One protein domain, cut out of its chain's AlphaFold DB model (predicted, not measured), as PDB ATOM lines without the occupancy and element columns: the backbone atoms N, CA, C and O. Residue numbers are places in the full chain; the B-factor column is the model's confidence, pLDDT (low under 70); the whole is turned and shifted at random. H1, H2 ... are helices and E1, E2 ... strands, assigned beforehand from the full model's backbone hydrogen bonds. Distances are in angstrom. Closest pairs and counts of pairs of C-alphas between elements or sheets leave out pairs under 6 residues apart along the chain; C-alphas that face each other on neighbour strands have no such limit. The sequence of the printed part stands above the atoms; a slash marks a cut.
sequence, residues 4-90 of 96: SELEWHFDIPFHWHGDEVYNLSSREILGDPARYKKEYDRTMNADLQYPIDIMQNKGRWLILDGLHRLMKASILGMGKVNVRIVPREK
ATOM      1  N   SER A   4      35.753  49.487   3.704       96.94
ATOM      2  CA  SER A   4      36.555  48.818   4.744       96.94
ATOM      3  C   SER A   4      35.866  48.745   6.116       96.94
ATOM      4  O   SER A   4      36.061  47.786   6.860       96.94
ATOM      5  N   GLU A   5      34.971  49.689   6.424       97.81
ATOM      6  CA  GLU A   5      34.138  49.681   7.640       97.81
ATOM      7  C   GLU A   5      33.160  48.491   7.690       97.81
ATOM      8  O   GLU A   5      32.685  48.100   8.762       97.81
ATOM      9  N   LEU A   6      32.834  47.916   6.530       98.00
ATOM     10  CA  LEU A   6      31.842  46.857   6.359       98.00
ATOM     11  C   LEU A   6      32.442  45.534   5.862       98.00
ATOM     12  O   LEU A   6      31.777  44.507   5.988       98.00
ATOM     13  N   GLU A   7      33.676  45.514   5.349       96.50
ATOM     14  CA  GLU A   7      34.311  44.310   4.776       96.50
ATOM     15  C   GLU A   7      34.444  43.146   5.751       96.50
ATOM     16  O   GLU A   7      34.469  41.998   5.323       96.50
ATOM     17  N   TRP A   8      34.459  43.408   7.058       97.06
ATOM     18  CA  TRP A   8      34.496  42.343   8.061       97.06
ATOM     19  C   TRP A   8      33.307  41.369   7.943       97.06
ATOM     20  O   TRP A   8      33.417  40.221   8.367       97.06
ATOM     21  N   HIS A   9      32.181  41.781   7.340       98.00
ATOM     22  CA  HIS A   9      31.057  40.882   7.058       98.00
ATOM     23  C   HIS A   9      31.406  39.806   6.026       98.00
ATOM     24  O   HIS A   9      30.735  38.779   5.982       98.00
ATOM     25  N   PHE A  10      32.433  40.015   5.196       98.25
ATOM     26  CA  PHE A  10      32.841  39.036   4.190       98.25
ATOM     27  C   PHE A  10      33.411  37.759   4.794       98.25
ATOM     28  O   PHE A  10      33.407  36.736   4.115       98.25
ATOM     29  N   ASP A  11      33.849  37.815   6.049       97.94
ATOM     30  CA  ASP A  11      34.376  36.684   6.811       97.94
ATOM     31  C   ASP A  11      33.292  35.910   7.573       97.94
ATOM     32  O   ASP A  11      33.576  34.890   8.197       97.94
ATOM     33  N   ILE A  12      32.044  36.384   7.546       97.31
ATOM     34  CA  ILE A  12      30.925  35.754   8.247       97.31
ATOM     35  C   ILE A  12      30.113  34.922   7.246       97.31
ATOM     36  O   ILE A  12      29.802  35.417   6.155       97.31
ATOM     37  N   PRO A  13      29.733  33.677   7.582       96.69
ATOM     38  CA  PRO A  13      29.013  32.809   6.663       96.69
ATOM     39  C   PRO A  13      27.525  33.180   6.605       96.69
ATOM     40  O   PRO A  13      26.674  32.511   7.176       96.69
ATOM     41  N   PHE A  14      27.193  34.294   5.951       95.62
ATOM     42  CA  PHE A  14      25.805  34.741   5.802       95.62
ATOM     43  C   PHE A  14      25.057  34.054   4.652       95.62
ATOM     44  O   PHE A  14      23.825  34.054   4.645       95.62
ATOM     45  N   HIS A  15      25.777  33.480   3.686       95.62
ATOM     46  CA  HIS A  15      25.192  32.843   2.507       95.62
ATOM     47  C   HIS A  15      24.926  31.360   2.744       95.62
ATOM     48  O   HIS A  15      25.349  30.772   3.742       95.62
ATOM     49  N   TRP A  16      24.163  30.773   1.826       93.00
ATOM     50  CA  TRP A  16      23.724  29.383   1.887       93.00
ATOM     51  C   TRP A  16      24.306  28.622   0.703       93.00
ATOM     52  O   TRP A  16      24.365  29.143  -0.418       93.00
ATOM     53  N   HIS A  17      24.694  27.377   0.934       92.44
ATOM     54  CA  HIS A  17      25.189  26.496  -0.107       92.44
ATOM     55  C   HIS A  17      24.695  25.071   0.115       92.44
ATOM     56  O   HIS A  17      24.909  24.493   1.179       92.44
ATOM     57  N   GLY A  18      24.051  24.504  -0.909       90.56
ATOM     58  CA  GLY A  18      23.328  23.242  -0.773       90.56
ATOM     59  C   GLY A  18      22.110  23.403   0.137       90.56
ATOM     60  O   GLY A  18      21.375  24.384   0.010       90.56
ATOM     61  N   ASP A  19      21.929  22.448   1.046       91.62
ATOM     62  CA  ASP A  19      20.812  22.409   2.001       91.62
ATOM     63  C   ASP A  19      21.153  23.051   3.358       91.62
ATOM     64  O   ASP A  19      20.326  23.089   4.270       91.62
ATOM     65  N   GLU A  20      22.373  23.565   3.508       91.62
ATOM     66  CA  GLU A  20      22.853  24.176   4.741       91.62
ATOM     67  C   GLU A  20      22.719  25.702   4.696       91.62
ATOM     68  O   GLU A  20      23.085  26.371   3.723       91.62
ATOM     69  N   VAL A  21      22.200  26.262   5.789       91.50
ATOM     70  CA  VAL A  21      22.074  27.707   5.996       91.50
ATOM     71  C   VAL A  21      23.277  28.244   6.759       91.50
ATOM     72  O   VAL A  21      23.808  27.578   7.644       91.50
ATOM     73  N   TYR A  22      23.660  29.483   6.456       92.50
ATOM     74  CA  TYR A  22      24.754  30.194   7.122       92.50
ATOM     75  C   TYR A  22      26.089  29.433   7.131       92.50
ATOM     76  O   TYR A  22      26.777  29.367   8.151       92.50
ATOM     77  N   ASN A  23      26.444  28.834   5.994       96.31
ATOM     78  CA  ASN A  23      27.636  27.997   5.852       96.31
ATOM     79  C   ASN A  23      28.645  28.525   4.821       96.31
ATOM     80  O   ASN A  23      29.702  27.925   4.661       96.31
ATOM     81  N   LEU A  24      28.335  29.623   4.126       97.25
ATOM     82  CA  LEU A  24      29.181  30.169   3.067       97.25
ATOM     83  C   LEU A  24      29.432  31.664   3.280       97.25
ATOM     84  O   LEU A  24      28.496  32.461   3.399       97.25
ATOM     85  N   SER A  25      30.701  32.060   3.325       98.31
ATOM     86  CA  SER A  25      31.116  33.458   3.472       98.31
ATOM     87  C   SER A  25      31.231  34.177   2.125       98.31
ATOM     88  O   SER A  25      31.419  33.559   1.072       98.31
ATOM     89  N   SER A  26      31.148  35.513   2.132       98.25
ATOM     90  CA  SER A  26      31.388  36.286   0.906       98.25
ATOM     91  C   SER A  26      32.820  36.105   0.412       98.25
ATOM     92  O   SER A  26      33.035  36.055  -0.794       98.25
ATOM     93  N   ARG A  27      33.802  35.980   1.316       98.19
ATOM     94  CA  ARG A  27      35.206  35.788   0.937       98.19
ATOM     95  C   ARG A  27      35.410  34.497   0.145       98.19
ATOM     96  O   ARG A  27      36.139  34.519  -0.841       98.19
ATOM     97  N   GLU A  28      34.739  33.411   0.520       98.38
ATOM     98  CA  GLU A  28      34.773  32.151  -0.235       98.38
ATOM     99  C   GLU A  28      34.146  32.296  -1.626       98.38
ATOM    100  O   GLU A  28      34.738  31.859  -2.611       98.38
ATOM    101  N   ILE A  29      32.996  32.976  -1.731       98.19
ATOM    102  CA  ILE A  29      32.340  33.244  -3.024       98.19
ATOM    103  C   ILE A  29      33.255  34.055  -3.947       98.19
ATOM    104  O   ILE A  29      33.375  33.744  -5.129       98.19
ATOM    105  N   LEU A  30      33.894  35.098  -3.413       97.19
ATOM    106  CA  LEU A  30      34.798  35.959  -4.175       97.19
ATOM    107  C   LEU A  30      36.109  35.247  -4.546       97.19
ATOM    108  O   LEU A  30      36.694  35.566  -5.579       97.19
ATOM    109  N   GLY A  31      36.560  34.294  -3.727       98.00
ATOM    110  CA  GLY A  31      37.761  33.493  -3.974       98.00
ATOM    111  C   GLY A  31      37.575  32.400  -5.032       98.00
ATOM    112  O   GLY A  31      38.530  32.081  -5.736       98.00
ATOM    113  N   ASP A  32      36.361  31.859  -5.178       97.62
ATOM    114  CA  ASP A  32      36.022  30.877  -6.219       97.62
ATOM    115  C   ASP A  32      34.633  31.142  -6.851       97.62
ATOM    116  O   ASP A  32      33.662  30.408  -6.620       97.62
ATOM    117  N   PRO A  33      34.510  32.191  -7.692       96.62
ATOM    118  CA  PRO A  33      33.245  32.556  -8.330       96.62
ATOM    119  C   PRO A  33      32.636  31.447  -9.191       96.62
ATOM    120  O   PRO A  33      31.416  31.372  -9.335       96.62
ATOM    121  N   ALA A  34      33.475  30.595  -9.788       97.31
ATOM    122  CA  ALA A  34      33.029  29.528 -10.674       97.31
ATOM    123  C   ALA A  34      32.316  28.422  -9.889       97.31
ATOM    124  O   ALA A  34      31.237  27.981 -10.291       97.31
ATOM    125  N   ARG A  35      32.873  28.019  -8.741       97.00
ATOM    126  CA  ARG A  35      32.241  27.050  -7.838       97.00
ATOM    127  C   ARG A  35      30.944  27.581  -7.236       97.00
ATOM    128  O   ARG A  35      29.964  26.845  -7.141       97.00
ATOM    129  N   TYR A  36      30.913  28.861  -6.869       96.94
ATOM    130  CA  TYR A  36      29.761  29.502  -6.229       96.94
ATOM    131  C   TYR A  36      28.939  30.369  -7.193       96.94
ATOM    132  O   TYR A  36      28.367  31.389  -6.798       96.94
ATOM    133  N   LYS A  37      28.831  29.937  -8.458       96.44
ATOM    134  CA  LYS A  37      28.249  30.725  -9.557       96.44
ATOM    135  C   LYS A  37      26.885  31.331  -9.232       96.44
ATOM    136  O   LYS A  37      26.654  32.492  -9.536       96.44
ATOM    137  N   LYS A  38      25.984  30.579  -8.593       95.56
ATOM    138  CA  LYS A  38      24.636  31.069  -8.254       95.56
ATOM    139  C   LYS A  38      24.680  32.307  -7.346       95.56
ATOM    140  O   LYS A  38      23.987  33.282  -7.622       95.56
ATOM    141  N   GLU A  39      25.483  32.281  -6.284       96.50
ATOM    142  CA  GLU A  39      25.610  33.423  -5.365       96.50
ATOM    143  C   GLU A  39      26.418  34.568  -5.980       96.50
ATOM    144  O   GLU A  39      26.098  35.743  -5.778       96.50
ATOM    145  N   TYR A  40      27.419  34.243  -6.799       97.94
ATOM    146  CA  TYR A  40      28.154  35.247  -7.559       97.94
ATOM    147  C   TYR A  40      27.250  35.976  -8.570       97.94
ATOM    148  O   TYR A  40      27.239  37.203  -8.625       97.94
ATOM    149  N   ASP A  41      26.411  35.255  -9.317       98.06
ATOM    150  CA  ASP A  41      25.444  35.844 -10.249       98.06
ATOM    151  C   ASP A  41      24.434  36.736  -9.503       98.06
ATOM    152  O   ASP A  41      24.152  37.853  -9.941       98.06
ATOM    153  N   ARG A  42      23.916  36.291  -8.345       97.19
ATOM    154  CA  ARG A  42      23.052  37.119  -7.477       97.19
ATOM    155  C   ARG A  42      23.751  38.408  -7.053       97.19
ATOM    156  O   ARG A  42      23.144  39.475  -7.114       97.19
ATOM    157  N   THR A  43      25.026  38.310  -6.682       98.06
ATOM    158  CA  THR A  43      25.871  39.461  -6.356       98.06
ATOM    159  C   THR A  43      25.951  40.434  -7.526       98.06
ATOM    160  O   THR A  43      25.648  41.615  -7.370       98.06
ATOM    161  N   MET A  44      26.279  39.949  -8.724       98.44
ATOM    162  CA  MET A  44      26.413  40.798  -9.910       98.44
ATOM    163  C   MET A  44      25.087  41.418 -10.366       98.44
ATOM    164  O   MET A  44      25.089  42.525 -10.909       98.44
ATOM    165  N   ASN A  45      23.958  40.767 -10.081       98.31
ATOM    166  CA  ASN A  45      22.616  41.280 -10.363       98.31
ATOM    167  C   ASN A  45      22.107  42.301  -9.332       98.31
ATOM    168  O   ASN A  45      21.087  42.942  -9.577       98.31
ATOM    169  N   ALA A  46      22.792  42.493  -8.201       98.12
ATOM    170  CA  ALA A  46      22.384  43.479  -7.208       98.12
ATOM    171  C   ALA A  46      22.467  44.911  -7.771       98.12
ATOM    172  O   ALA A  46      23.457  45.295  -8.405       98.12
ATOM    173  N   ASP A  47      21.436  45.718  -7.527       97.88
ATOM    174  CA  ASP A  47      21.382  47.107  -7.983       97.88
ATOM    175  C   ASP A  47      22.025  48.049  -6.952       97.88
ATOM    176  O   ASP A  47      21.570  48.153  -5.813       97.88
ATOM    177  N   LEU A  48      23.095  48.733  -7.361       98.06
ATOM    178  CA  LEU A  48      23.865  49.649  -6.516       98.06
ATOM    179  C   LEU A  48      23.214  51.031  -6.352       98.06
ATOM    180  O   LEU A  48      23.710  51.833  -5.561       98.06
ATOM    181  N   GLN A  49      22.121  51.328  -7.066       97.81
ATOM    182  CA  GLN A  49      21.352  52.557  -6.849       97.81
ATOM    183  C   GLN A  49      20.693  52.574  -5.461       97.81
ATOM    184  O   GLN A  49      20.533  53.639  -4.860       97.81
ATOM    185  N   TYR A  50      20.364  51.397  -4.920       97.81
ATOM    186  CA  TYR A  50      19.778  51.257  -3.590       97.81
ATOM    187  C   TYR A  50      20.850  51.215  -2.490       97.81
ATOM    188  O   TYR A  50      21.915  50.620  -2.679       97.81
ATOM    189  N   PRO A  51      20.590  51.819  -1.316       98.06
ATOM    190  CA  PRO A  51      21.550  51.832  -0.220       98.06
ATOM    191  C   PRO A  51      21.735  50.445   0.415       98.06
ATOM    192  O   PRO A  51      20.892  49.551   0.306       98.06
ATOM    193  N   ILE A  52      22.846  50.275   1.126       98.50
ATOM    194  CA  ILE A  52      23.025  49.197   2.106       98.50
ATOM    195  C   ILE A  52      22.454  49.688   3.436       98.50
ATOM    196  O   ILE A  52      22.836  50.760   3.915       98.50
ATOM    197  N   ASP A  53      21.548  48.917   4.026       97.62
ATOM    198  CA  ASP A  53      20.977  49.251   5.325       97.62
ATOM    199  C   ASP A  53      21.919  48.788   6.420       97.62
ATOM    200  O   ASP A  53      22.289  47.615   6.484       97.62
ATOM    201  N   ILE A  54      22.313  49.718   7.283       97.62
ATOM    202  CA  ILE A  54      23.264  49.456   8.356       97.62
ATOM    203  C   ILE A  54      22.766  50.009   9.680       97.62
ATOM    204  O   ILE A  54      21.984  50.955   9.733       97.62
ATOM    205  N   MET A  55      23.292  49.462  10.763       96.62
ATOM    206  CA  MET A  55      23.017  49.926  12.112       96.62
ATOM    207  C   MET A  55      24.266  49.811  12.976       96.62
ATOM    208  O   MET A  55      25.062  48.884  12.821       96.62
ATOM    209  N   GLN A  56      24.430  50.727  13.929       95.31
ATOM    210  CA  GLN A  56      25.496  50.608  14.912       95.31
ATOM    211  C   GLN A  56      25.157  49.525  15.945       95.31
ATOM    212  O   GLN A  56      24.107  49.539  16.597       95.31
ATOM    213  N   ASN A  57      26.062  48.569  16.119       91.38
ATOM    214  CA  ASN A  57      25.926  47.489  17.082       91.38
ATOM    215  C   ASN A  57      27.275  47.215  17.746       91.38
ATOM    216  O   ASN A  57      28.240  46.870  17.071       91.38
ATOM    217  N   LYS A  58      27.341  47.358  19.075       91.00
ATOM    218  CA  LYS A  58      28.546  47.074  19.880       91.00
ATOM    219  C   LYS A  58      29.832  47.723  19.320       91.00
ATOM    220  O   LYS A  58      30.875  47.084  19.259       91.00
ATOM    221  N   GLY A  59      29.741  48.982  18.887       92.44
ATOM    222  CA  GLY A  59      30.888  49.747  18.379       92.44
ATOM    223  C   GLY A  59      31.288  49.460  16.927       92.44
ATOM    224  O   GLY A  59      32.311  49.968  16.487       92.44
ATOM    225  N   ARG A  60      30.500  48.682  16.174       94.25
ATOM    226  CA  ARG A  60      30.711  48.426  14.739       94.25
ATOM    227  C   ARG A  60      29.452  48.706  13.928       94.25
ATOM    228  O   ARG A  60      28.345  48.667  14.466       94.25
ATOM    229  N   TRP A  61      29.616  48.952  12.632       97.31
ATOM    230  CA  TRP A  61      28.508  48.958  11.682       97.31
ATOM    231  C   TRP A  61      28.148  47.525  11.307       97.31
ATOM    232  O   TRP A  61      29.024  46.754  10.922       97.31
ATOM    233  N   LEU A  62      26.872  47.177  11.449       96.06
ATOM    234  CA  LEU A  62      26.304  45.886  11.083       96.06
ATOM    235  C   LEU A  62      25.337  46.071   9.916       96.06
ATOM    236  O   LEU A  62      24.494  46.966   9.963       96.06
ATOM    237  N   ILE A  63      25.455  45.231   8.892       97.12
ATOM    238  CA  ILE A  63      24.552  45.208   7.740       97.12
ATOM    239  C   ILE A  63      23.248  44.527   8.147       97.12
ATOM    240  O   ILE A  63      23.255  43.402   8.640       97.12
ATOM    241  N   LEU A  64      22.136  45.221   7.927       95.44
ATOM    242  CA  LEU A  64      20.783  44.686   8.058       95.44
ATOM    243  C   LEU A  64      20.296  44.110   6.723       95.44
ATOM    244  O   LEU A  64      19.695  43.043   6.702       95.44
ATOM    245  N   ASP A  65      20.589  44.803   5.619       95.69
ATOM    246  CA  ASP A  65      20.300  44.362   4.253       95.69
ATOM    247  C   ASP A  65      21.320  44.941   3.260       95.69
ATOM    248  O   ASP A  65      21.863  46.030   3.453       95.69
ATOM    249  N   GLY A  66      21.554  44.227   2.157       97.31
ATOM    250  CA  GLY A  66      22.407  44.692   1.064       97.31
ATOM    251  C   GLY A  66      23.814  44.094   1.029       97.31
ATOM    252  O   GLY A  66      24.699  44.679   0.404       97.31
ATOM    253  N   LEU A  67      24.040  42.920   1.631       98.25
ATOM    254  CA  LEU A  67      25.340  42.234   1.573       98.25
ATOM    255  C   LEU A  67      25.819  42.001   0.127       98.25
ATOM    256  O   LEU A  67      26.970  42.284  -0.192       98.25
ATOM    257  N   HIS A  68      24.927  41.579  -0.776       98.44
ATOM    258  CA  HIS A  68      25.253  41.424  -2.202       98.44
ATOM    259  C   HIS A  68      25.630  42.755  -2.876       98.44
ATOM    260  O   HIS A  68      26.507  42.773  -3.738       98.44
ATOM    261  N   ARG A  69      25.043  43.888  -2.456       98.56
ATOM    262  CA  ARG A  69      25.432  45.223  -2.954       98.56
ATOM    263  C   ARG A  69      26.846  45.587  -2.500       98.56
ATOM    264  O   ARG A  69      27.630  46.080  -3.307       98.56
ATOM    265  N   LEU A  70      27.199  45.283  -1.248       98.62
ATOM    266  CA  LEU A  70      28.564  45.469  -0.752       98.62
ATOM    267  C   LEU A  70      29.572  44.619  -1.533       98.62
ATOM    268  O   LEU A  70      30.599  45.133  -1.973       98.62
ATOM    269  N   MET A  71      29.265  43.335  -1.734       98.50
ATOM    270  CA  MET A  71      30.119  42.420  -2.495       98.50
ATOM    271  C   MET A  71      30.348  42.929  -3.921       98.50
ATOM    272  O   MET A  71      31.490  43.024  -4.357       98.50
ATOM    273  N   LYS A  72      29.283  43.330  -4.630       98.62
ATOM    274  CA  LYS A  72      29.399  43.887  -5.984       98.62
ATOM    275  C   LYS A  72      30.241  45.162  -6.010       98.62
ATOM    276  O   LYS A  72      31.082  45.308  -6.888       98.62
ATOM    277  N   ALA A  73      30.050  46.069  -5.053       98.50
ATOM    278  CA  ALA A  73      30.850  47.289  -4.965       98.50
ATOM    279  C   ALA A  73      32.348  46.990  -4.753       98.50
ATOM    280  O   ALA A  73      33.188  47.618  -5.396       98.50
ATOM    281  N   SER A  74      32.672  45.991  -3.923       98.25
ATOM    282  CA  SER A  74      34.045  45.509  -3.720       98.25
ATOM    283  C   SER A  74      34.639  44.898  -5.000       98.25
ATOM    284  O   SER A  74      35.735  45.283  -5.401       98.25
ATOM    285  N   ILE A  75      33.890  44.049  -5.720       98.19
ATOM    286  CA  ILE A  75      34.303  43.478  -7.022       98.19
ATOM    287  C   ILE A  75      34.615  44.573  -8.049       98.19
ATOM    288  O   ILE A  75      35.572  44.461  -8.811       98.19
ATOM    289  N   LEU A  76      33.819  45.645  -8.068       98.25
ATOM    290  CA  LEU A  76      34.013  46.783  -8.971       98.25
ATOM    291  C   LEU A  76      35.136  47.738  -8.523       98.25
ATOM    292  O   LEU A  76      35.356  48.756  -9.177       98.25
ATOM    293  N   GLY A  77      35.836  47.445  -7.421       98.00
ATOM    294  CA  GLY A  77      36.932  48.269  -6.911       98.00
ATOM    295  C   GLY A  77      36.481  49.623  -6.356       98.00
ATOM    296  O   GLY A  77      37.249  50.585  -6.362       98.00
ATOM    297  N   MET A  78      35.229  49.740  -5.906       98.19
ATOM    298  CA  MET A  78      34.724  50.982  -5.323       98.19
ATOM    299  C   MET A  78      35.336  51.200  -3.934       98.19
ATOM    300  O   MET A  78      35.356  50.296  -3.114       98.19
ATOM    301  N   GLY A  79      35.777  52.420  -3.615       97.44
ATOM    302  CA  GLY A  79      36.244  52.746  -2.256       97.44
ATOM    303  C   GLY A  79      35.113  53.086  -1.277       97.44
ATOM    304  O   GLY A  79      35.310  53.126  -0.066       97.44
ATOM    305  N   LYS A  80      33.912  53.381  -1.788       98.12
ATOM    306  CA  LYS A  80      32.766  53.817  -0.982       98.12
ATOM    307  C   LYS A  80      31.463  53.212  -1.482       98.12
ATOM    308  O   LYS A  80      31.285  53.010  -2.678       98.12
ATOM    309  N   VAL A  81      30.526  53.031  -0.559       98.19
ATOM    310  CA  VAL A  81      29.155  52.571  -0.818       98.19
ATOM    311  C   VAL A  81      28.112  53.549  -0.290       98.19
ATOM    312  O   VAL A  81      28.341  54.258   0.701       98.19
ATOM    313  N   ASN A  82      26.957  53.573  -0.954       98.06
ATOM    314  CA  ASN A  82      25.762  54.252  -0.467       98.06
ATOM    315  C   ASN A  82      25.159  53.453   0.696       98.06
ATOM    316  O   ASN A  82      24.962  52.244   0.577       98.06
ATOM    317  N   VAL A  83      24.871  54.117   1.814       98.38
ATOM    318  CA  VAL A  83      24.321  53.470   3.011       98.38
ATOM    319  C   VAL A  83      23.150  54.264   3.561       98.38
ATOM    320  O   VAL A  83      23.133  55.492   3.484       98.38
ATOM    321  N   ARG A  84      22.206  53.560   4.177       97.81
ATOM    322  CA  ARG A  84      21.142  54.142   4.989       97.81
ATOM    323  C   ARG A  84      21.313  53.631   6.412       97.81
ATOM    324  O   ARG A  84      21.325  52.429   6.659       97.81
ATOM    325  N   ILE A  85      21.488  54.561   7.344       96.81
ATOM    326  CA  ILE A  85      21.638  54.234   8.760       96.81
ATOM    327  C   ILE A  85      20.245  54.076   9.357       96.81
ATOM    328  O   ILE A  85      19.450  55.015   9.356       96.81
ATOM    329  N   VAL A  86      19.964  52.887   9.871       95.50
ATOM    330  CA  VAL A  86      18.735  52.558  10.583       95.50
ATOM    331  C   VAL A  86      18.983  52.759  12.082       95.50
ATOM    332  O   VAL A  86      19.878  52.111  12.637       95.50
ATOM    333  N   PRO A  87      18.233  53.654  12.757       92.69
ATOM    334  CA  PRO A  87      18.322  53.812  14.204       92.69
ATOM    335  C   PRO A  87      18.002  52.500  14.919       92.69
ATOM    336  O   PRO A  87      17.118  51.751  14.500       92.69
ATOM    337  N   ARG A  88      18.695  52.218  16.023       87.75
ATOM    338  CA  ARG A  88      18.548  50.945  16.742       87.75
ATOM    339  C   ARG A  88      17.132  50.744  17.284       87.75
ATOM    340  O   ARG A  88      16.643  49.622  17.366       87.75
ATOM    341  N   GLU A  89      16.459  51.835  17.612       89.81
ATOM    342  CA  GLU A  89      15.095  51.862  18.137       89.81
ATOM    343  C   GLU A  89      14.075  51.407  17.083       89.81
ATOM    344  O   GLU A  89      12.976  50.988  17.429       89.81
ATOM    345  N   LYS A  90      14.445  51.448  15.796       88.62
ATOM    346  CA  LYS A  90      13.599  51.057  14.666       88.62
ATOM    347  C   LYS A  90      13.669  49.572  14.318       88.62
ATOM    348  O   LYS A  90      12.881  49.127  13.490       88.62
TER     349      LYS A  90
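What this domain is: This is residues 4 to 90 of the 96 residues of the protein "ParB domain-containing protein" of uncultured bacterium (UniProt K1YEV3). A small three-stranded sheet of E4, E3 and E5 makes one end of the domain, and the hairpin of E1 and E2 makes the other, with H2 and H3 at the hairpin's end. H1 and H4 lie between, H4 nearest the middle. The printed part has 87 residues, in the order H1 E1 E2 H2 H3 E3 E4 H4 E5. The class is mixed, helices and strands; the larger sheet is mixed, order E4, E3, E5. The whole is compact, radius of gyration of the C-alphas 13.0 A, spans 38 by 27 by 19 A.

How they stand to each other: Begin at H1, residues 7 to 11; it touches H2, residues 26 to 31, closest at the C-alphas of Phe 10 and Ser 26, 4.5 A. Between them, E1, residues 15 to 17, and E2, residues 20 to 24, form an antiparallel hairpin, with N 15 and O 24 at 2.9 A. H3, residues 37 to 45, touches H4, residues 67 to 75, about perpendicular at 86 degrees, closest at the C-alphas of Thr 43 and His 68, 4.6 A. E3, residues 52 to 57, and E4, residues 60 to 65, form an antiparallel hairpin; look for N 62 and O 55, 2.8 A. E5, residues 83 to 85, is parallel to E3, with N 84 and O 52 at 2.9 A. H1 and H4 only graze this sheet. Every O i to N i+4 pair is within hydrogen-bond range in H2, H3 and H4; H1 has 0 of 1, but 2 of 2 O i to N i+3 pairs.

Where its parts are: Find C-alpha 7 at (34.311, 44.310, 4.776), where H1 begins. E3 and E4 each run 15.3 A, H4 12.5 A and H3 12.0 A. E5 ends at C-alpha 85, (21.638, 54.234, 8.760).

The domain as a whole: The C-alphas of Ala 34 and Glu 89 are the two farthest apart, 40.6 A. The printed part has no cut, no link is long, and no printed residue is under 70 in pLDDT.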